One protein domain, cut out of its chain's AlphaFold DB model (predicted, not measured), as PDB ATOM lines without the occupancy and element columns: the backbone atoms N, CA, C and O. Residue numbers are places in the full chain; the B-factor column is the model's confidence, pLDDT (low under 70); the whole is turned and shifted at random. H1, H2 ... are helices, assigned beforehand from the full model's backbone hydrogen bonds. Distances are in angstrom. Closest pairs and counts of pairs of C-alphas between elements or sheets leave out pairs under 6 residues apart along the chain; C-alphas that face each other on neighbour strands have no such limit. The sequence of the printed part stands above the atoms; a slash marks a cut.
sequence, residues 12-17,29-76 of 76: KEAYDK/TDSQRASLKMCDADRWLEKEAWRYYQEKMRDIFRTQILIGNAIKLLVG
ATOM      1  N   LYS A  12      57.351  22.856  41.545       83.69
ATOM      2  CA  LYS A  12      57.517  23.696  40.346       83.69
ATOM      3  C   LYS A  12      57.552  22.853  39.071       83.69
ATOM      4  O   LYS A  12      56.835  23.152  38.131       83.69
ATOM      5  N   GLU A  13      58.334  21.776  39.055       87.31
ATOM      6  CA  GLU A  13      58.404  20.898  37.879       87.31
ATOM      7  C   GLU A  13      57.065  20.192  37.618       87.31
ATOM      8  O   GLU A  13      56.639  20.064  36.471       87.31
ATOM      9  N   ALA A  14      56.375  19.766  38.684       87.50
ATOM     10  CA  ALA A  14      55.024  19.228  38.574       87.50
ATOM     11  C   ALA A  14      54.037  20.284  38.047       87.50
ATOM     12  O   ALA A  14      53.248  19.977  37.159       87.50
ATOM     13  N   TYR A  15      54.105  21.520  38.546       90.62
ATOM     14  CA  TYR A  15      53.285  22.631  38.066       90.62
ATOM     15  C   TYR A  15      53.502  22.905  36.571       90.62
ATOM     16  O   TYR A  15      52.525  22.960  35.822       90.62
ATOM     17  N   ASP A  16      54.759  23.026  36.135       91.25
ATOM     18  CA  ASP A  16      55.107  23.343  34.746       91.25
ATOM     19  C   ASP A  16      54.564  22.257  33.797       91.25
ATOM     20  O   ASP A  16      53.848  22.560  32.842       91.25
ATOM     21  N   LYS A  17      54.796  20.976  34.122       93.75
ATOM     22  CA  LYS A  17      54.312  19.833  33.326       93.75
ATOM     23  C   LYS A  17      52.788  19.729  33.290       93.75
ATOM     24  O   LYS A  17      52.211  19.420  32.253       93.75
ATOM     25  N   THR A  29      35.163  23.055  22.724       92.56
ATOM     26  CA  THR A  29      34.274  23.774  21.805       92.56
ATOM     27  C   THR A  29      32.815  23.682  22.268       92.56
ATOM     28  O   THR A  29      32.456  22.855  23.108       92.56
ATOM     29  N   ASP A  30      31.924  24.495  21.698       93.94
ATOM     30  CA  ASP A  30      30.505  24.491  22.085       93.94
ATOM     31  C   ASP A  30      29.818  23.137  21.869       93.94
ATOM     32  O   ASP A  30      29.034  22.695  22.714       93.94
ATOM     33  N   SER A  31      30.152  22.432  20.786       91.00
ATOM     34  CA  SER A  31      29.622  21.091  20.513       91.00
ATOM     35  C   SER A  31      30.148  20.054  21.507       91.00
ATOM     36  O   SER A  31      29.395  19.193  21.966       91.00
ATOM     37  N   GLN A  32      31.414  20.164  21.907       92.62
ATOM     38  CA  GLN A  32      32.009  19.314  22.935       92.62
ATOM     39  C   GLN A  32      31.400  19.597  24.310       92.62
ATOM     40  O   GLN A  32      31.036  18.658  25.013       92.62
ATOM     41  N   ARG A  33      31.183  20.870  24.669       93.94
ATOM     42  CA  ARG A  33      30.470  21.259  25.897       93.94
ATOM     43  C   ARG A  33      29.046  20.709  25.931       93.94
ATOM     44  O   ARG A  33      28.608  20.222  26.972       93.94
ATOM     45  N   ALA A  34      28.325  20.757  24.811       93.06
ATOM     46  CA  ALA A  34      27.000  20.150  24.709       93.06
ATOM     47  C   ALA A  34      27.058  18.624  24.905       93.06
ATOM     48  O   ALA A  34      26.272  18.080  25.680       93.06
ATOM     49  N   SER A  35      28.028  17.953  24.277       93.00
ATOM     50  CA  SER A  35      28.257  16.508  24.426       93.00
ATOM     51  C   SER A  35      28.569  16.110  25.876       93.00
ATOM     52  O   SER A  35      27.999  15.150  26.392       93.00
ATOM     53  N   LEU A  36      29.398  16.891  26.576       93.62
ATOM     54  CA  LEU A  36      29.711  16.682  27.994       93.62
ATOM     55  C   LEU A  36      28.471  16.838  28.886       93.62
ATOM     56  O   LEU A  36      28.216  15.979  29.725       93.62
ATOM     57  N   LYS A  37      27.641  17.863  28.651       94.19
ATOM     58  CA  LYS A  37      26.362  18.028  29.371       94.19
ATOM     59  C   LYS A  37      25.409  16.854  29.145       94.19
ATOM     60  O   LYS A  37      24.646  16.506  30.041       94.19
ATOM     61  N   MET A  38      25.432  16.248  27.957       94.44
ATOM     62  CA  MET A  38      24.673  15.026  27.693       94.44
ATOM     63  C   MET A  38      25.208  13.851  28.518       94.44
ATOM     64  O   MET A  38      24.401  13.137  29.108       94.44
ATOM     65  N   CYS A  39      26.534  13.694  28.629       92.56
ATOM     66  CA  CYS A  39      27.146  12.672  29.487       92.56
ATOM     67  C   CYS A  39      26.711  12.805  30.948       92.56
ATOM     68  O   CYS A  39      26.393  11.801  31.576       92.56
ATOM     69  N   ASP A  40      26.700  14.029  31.484       91.00
ATOM     70  CA  ASP A  40      26.319  14.293  32.878       91.00
ATOM     71  C   ASP A  40      24.831  14.013  33.152       91.00
ATOM     72  O   ASP A  40      24.438  13.803  34.295       91.00
ATOM     73  N   ALA A  41      24.006  13.986  32.102       95.06
ATOM     74  CA  ALA A  41      22.589  13.636  32.154       95.06
ATOM     75  C   ALA A  41      22.308  12.168  31.769       95.06
ATOM     76  O   ALA A  41      21.163  11.843  31.451       95.06
ATOM     77  N   ASP A  42      23.338  11.314  31.717       93.56
ATOM     78  CA  ASP A  42      23.271   9.915  31.265       93.56
ATOM     79  C   ASP A  42      22.666   9.736  29.858       93.56
ATOM     80  O   ASP A  42      22.074   8.705  29.524       93.56
ATOM     81  N   ARG A  43      22.830  10.746  28.996       94.88
ATOM     82  CA  ARG A  43      22.373  10.726  27.602       94.88
ATOM     83  C   ARG A  43      23.518  10.339  26.682       94.88
ATOM     84  O   ARG A  43      24.391  11.151  26.365       94.88
ATOM     85  N   TRP A  44      23.466   9.098  26.217       94.69
ATOM     86  CA  TRP A  44      24.477   8.500  25.352       94.69
ATOM     87  C   TRP A  44      24.048   8.526  23.887       94.69
ATOM     88  O   TRP A  44      22.883   8.293  23.567       94.69
ATOM     89  N   LEU A  45      24.997   8.787  22.991       93.88
ATOM     90  CA  LEU A  45      24.778   8.639  21.553       93.88
ATOM     91  C   LEU A  45      24.573   7.154  21.207       93.88
ATOM     92  O   LEU A  45      25.285   6.289  21.707       93.88
ATOM     93  N   GLU A  46      23.602   6.853  20.344       95.19
ATOM     94  CA  GLU A  46      23.209   5.466  20.046       95.19
ATOM     95  C   GLU A  46      24.239   4.721  19.191       95.19
ATOM     96  O   GLU A  46      24.471   3.526  19.367       95.19
ATOM     97  N   LYS A  47      24.884   5.427  18.256       96.75
ATOM     98  CA  LYS A  47      25.920   4.833  17.409       96.75
ATOM     99  C   LYS A  47      27.177   4.599  18.239       96.75
ATOM    100  O   LYS A  47      27.758   5.548  18.759       96.75
ATOM    101  N   GLU A  48      27.653   3.360  18.252       96.06
ATOM    102  CA  GLU A  48      28.811   2.915  19.035       96.06
ATOM    103  C   GLU A  48      30.043   3.823  18.887       96.06
ATOM    104  O   GLU A  48      30.591   4.289  19.881       96.06
ATOM    105  N   ALA A  49      30.433   4.162  17.655       95.44
ATOM    106  CA  ALA A  49      31.580   5.041  17.408       95.44
ATOM    107  C   ALA A  49      31.413   6.437  18.040       95.44
ATOM    108  O   ALA A  49      32.373   7.021  18.544       95.44
ATOM    109  N   TRP A  50      30.188   6.970  18.038       94.44
ATOM    110  CA  TRP A  50      29.884   8.262  18.647       94.44
ATOM    111  C   TRP A  50      29.816   8.175  20.170       94.44
ATOM    112  O   TRP A  50      30.286   9.090  20.843       94.44
ATOM    113  N   ARG A  51      29.298   7.071  20.713       95.75
ATOM    114  CA  ARG A  51      29.338   6.796  22.150       95.75
ATOM    115  C   ARG A  51      30.772   6.701  22.661       95.75
ATOM    116  O   ARG A  51      31.106   7.358  23.637       95.75
ATOM    117  N   TYR A  52      31.629   5.962  21.961       95.06
ATOM    118  CA  TYR A  52      33.049   5.855  22.293       95.06
ATOM    119  C   TYR A  52      33.732   7.227  22.294       95.06
ATOM    120  O   TYR A  52      34.447   7.573  23.234       95.06
ATOM    121  N   TYR A  53      33.472   8.049  21.272       94.00
ATOM    122  CA  TYR A  53      33.962   9.426  21.234       94.00
ATOM    123  C   TYR A  53      33.469  10.244  22.436       94.00
ATOM    124  O   TYR A  53      34.259  10.915  23.100       94.00
ATOM    125  N   GLN A  54      32.175  10.164  22.743       94.81
ATOM    126  CA  GLN A  54      31.553  10.867  23.860       94.81
ATOM    127  C   GLN A  54      32.153  10.445  25.217       94.81
ATOM    128  O   GLN A  54      32.454  11.301  26.052       94.81
ATOM    129  N   GLU A  55      32.398   9.151  25.422       95.69
ATOM    130  CA  GLU A  55      33.063   8.612  26.615       95.69
ATOM    131  C   GLU A  55      34.507   9.119  26.733       95.69
ATOM    132  O   GLU A  55      34.898   9.621  27.788       95.69
ATOM    133  N   LYS A  56      35.280   9.096  25.639       95.25
ATOM    134  CA  LYS A  56      36.648   9.638  25.622       95.25
ATOM    135  C   LYS A  56      36.692  11.124  25.947       95.25
ATOM    136  O   LYS A  56      37.528  11.551  26.741       95.25
ATOM    137  N   MET A  57      35.778  11.900  25.375       94.62
ATOM    138  CA  MET A  57      35.647  13.324  25.668       94.62
ATOM    139  C   MET A  57      35.356  13.560  27.150       94.62
ATOM    140  O   MET A  57      36.026  14.373  27.785       94.62
ATOM    141  N   ARG A  58      34.412  12.813  27.731       94.81
ATOM    142  CA  ARG A  58      34.109  12.894  29.164       94.81
ATOM    143  C   ARG A  58      35.349  12.638  30.019       94.81
ATOM    144  O   ARG A  58      35.607  13.395  30.953       94.81
ATOM    145  N   ASP A  59      36.117  11.603  29.707       95.12
ATOM    146  CA  ASP A  59      37.271  11.205  30.518       95.12
ATOM    147  C   ASP A  59      38.432  12.214  30.411       95.12
ATOM    148  O   ASP A  59      39.056  12.550  31.424       95.12
ATOM    149  N   ILE A  60      38.674  12.775  29.219       94.81
ATOM    150  CA  ILE A  60      39.668  13.842  29.008       94.81
ATOM    151  C   ILE A  60      39.299  15.092  29.815       94.81
ATOM    152  O   ILE A  60      40.113  15.585  30.596       94.81
ATOM    153  N   PHE A  61      38.063  15.580  29.693       93.62
ATOM    154  CA  PHE A  61      37.651  16.818  30.366       93.62
ATOM    155  C   PHE A  61      37.495  16.652  31.882       93.62
ATOM    156  O   PHE A  61      37.739  17.594  32.636       93.62
ATOM    157  N   ARG A  62      37.195  15.443  32.373       92.06
ATOM    158  CA  ARG A  62      37.307  15.132  33.808       92.06
ATOM    159  C   ARG A  62      38.754  15.180  34.287       92.06
ATOM    160  O   ARG A  62      39.024  15.746  35.344       92.06
ATOM    161  N   THR A  63      39.681  14.634  33.506       94.06
ATOM    162  CA  THR A  63      41.116  14.695  33.817       94.06
ATOM    163  C   THR A  63      41.604  16.143  33.861       94.06
ATOM    164  O   THR A  63      42.323  16.508  34.786       94.06
ATOM    165  N   GLN A  64      41.139  16.997  32.944       94.75
ATOM    166  CA  GLN A  64      41.447  18.430  32.942       94.75
ATOM    167  C   GLN A  64      41.064  19.112  34.270       94.75
ATOM    168  O   GLN A  64      41.866  19.846  34.847       94.75
ATOM    169  N   ILE A  65      39.871  18.819  34.801       92.44
ATOM    170  CA  ILE A  65      39.414  19.341  36.102       92.44
ATOM    171  C   ILE A  65      40.331  18.861  37.237       92.44
ATOM    172  O   ILE A  65      40.708  19.650  38.107       92.44
ATOM    173  N   LEU A  66      40.709  17.580  37.230       94.38
ATOM    174  CA  LEU A  66      41.597  17.005  38.244       94.38
ATOM    175  C   LEU A  66      42.994  17.631  38.206       94.38
ATOM    176  O   LEU A  66      43.535  17.964  39.259       94.38
ATOM    177  N   ILE A  67      43.548  17.850  37.013       94.06
ATOM    178  CA  ILE A  67      44.831  18.535  36.827       94.06
ATOM    179  C   ILE A  67      44.750  19.974  37.347       94.06
ATOM    180  O   ILE A  67      45.615  20.396  38.112       94.06
ATOM    181  N   GLY A  68      43.685  20.709  37.014       93.00
ATOM    182  CA  GLY A  68      43.479  22.065  37.527       93.00
ATOM    183  C   GLY A  68      43.401  22.117  39.057       93.00
ATOM    184  O   GLY A  68      43.937  23.033  39.680       93.00
ATOM    185  N   ASN A  69      42.785  21.114  39.686       92.94
ATOM    186  CA  ASN A  69      42.766  20.994  41.146       92.94
ATOM    187  C   ASN A  69      44.149  20.657  41.720       92.94
ATOM    188  O   ASN A  69      44.534  21.240  42.731       92.94
ATOM    189  N   ALA A  70      44.910  19.770  41.074       90.94
ATOM    190  CA  ALA A  70      46.277  19.456  41.482       90.94
ATOM    191  C   ALA A  70      47.182  20.695  41.423       90.94
ATOM    192  O   ALA A  70      47.897  20.967  42.382       90.94
ATOM    193  N   ILE A  71      47.090  21.497  40.356       90.56
ATOM    194  CA  ILE A  71      47.828  22.762  40.231       90.56
ATOM    195  C   ILE A  71      47.519  23.695  41.404       90.56
ATOM    196  O   ILE A  71      48.451  24.199  42.024       90.56
ATOM    197  N   LYS A  72      46.238  23.878  41.765       88.44
ATOM    198  CA  LYS A  72      45.839  24.717  42.913       88.44
ATOM    199  C   LYS A  72      46.475  24.265  44.229       88.44
ATOM    200  O   LYS A  72      46.815  25.115  45.039       88.44
ATOM    201  N   LEU A  73      46.646  22.958  44.431       86.94
ATOM    202  CA  LEU A  73      47.299  22.396  45.619       86.94
ATOM    203  C   LEU A  73      48.827  22.553  45.605       86.94
ATOM    204  O   LEU A  73      49.448  22.467  46.656       86.94
ATOM    205  N   LEU A  74      49.439  22.729  44.431       81.69
ATOM    206  CA  LEU A  74      50.884  22.943  44.296       81.69
ATOM    207  C   LEU A  74      51.289  24.408  44.501       81.69
ATOM    208  O   LEU A  74      52.438  24.666  44.858       81.69
ATOM    209  N   VAL A  75      50.377  25.348  44.232       79.31
ATOM    210  CA  VAL A  75      50.612  26.800  44.360       79.31
ATOM    211  C   VAL A  75      49.976  27.430  45.601       79.31
ATOM    212  O   VAL A  75      50.333  28.559  45.934       79.31
ATOM    213  N   GLY A  76      49.021  26.744  46.237       62.88
ATOM    214  CA  GLY A  76      48.396  27.140  47.504       62.88
ATOM    215  C   GLY A  76      49.177  26.648  48.711       62.88
ATOM    216  O   GLY A  76      49.170  27.380  49.723       62.88
TER     217      GLY A  76
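Overview. This is residues 12 to 17 and 29 to 76 of the 76 residues of an uncharacterized protein of Fischerella thermalis CCMEE 5268 (UniProt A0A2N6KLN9). One long helix, H3, makes the long axis; the shorter H2 is set crosswise against its first half, and the small helical piece H1 packs near its last end, on residues 71 to 74. H1 and H2 are thus at different places along H3, with a cut in the chain between them, and residues 41 to 47 lead from H2 to the beginning of H3. The printed part has 54 residues with three named helices, in the order H1, H2, H3, and no named strand; the class is all helix. It is loose, with a radius of gyration of the C-alphas of 14.4 A and spans of 44 by 18 by 18 A.

Along the chain. H3, residues 48 to 75, measures 41.1 A from its first C-alpha at (28.811, 2.915, 19.035) to its last at (50.612, 26.800, 44.360). H2, residues 30 to 40, measures 15.4 A. H1, residues 12 to 17, measures 8.6 A and begins with C-alpha 12 at (57.517, 23.696, 40.346).

Arrangement. H3 touches H2 with residues 54 to 58 alone; the closest C-alphas, those of Leu 36 and Arg 58, are 5.9 A apart. The lines of H2 and H3 are about perpendicular, at 88 degrees. H3 touches H1 with residues 71 to 74 alone; the closest C-alphas, those of Tyr 15 and Ile 71, are 5.9 A apart. H1 and H3 run opposite ways at a shallow tilt of 17 degrees. H1 and H2 are apart. In H1, H2 and H3 every O i to N i+4 pair is within hydrogen-bond range.

Size, cuts and confidence. The outline is a rod, and the two C-alphas farthest apart, those of Lys 12 and Glu 46, are 43.8 A apart. Residues 18 to 28 are not printed, and C-alphas 17 and 29 are 23.4 A apart across this cut. The link from H2 to H3, 7 residues, is short. The mean pLDDT of the printed part is 92.1, and residue 76, the chain's last, is under 70.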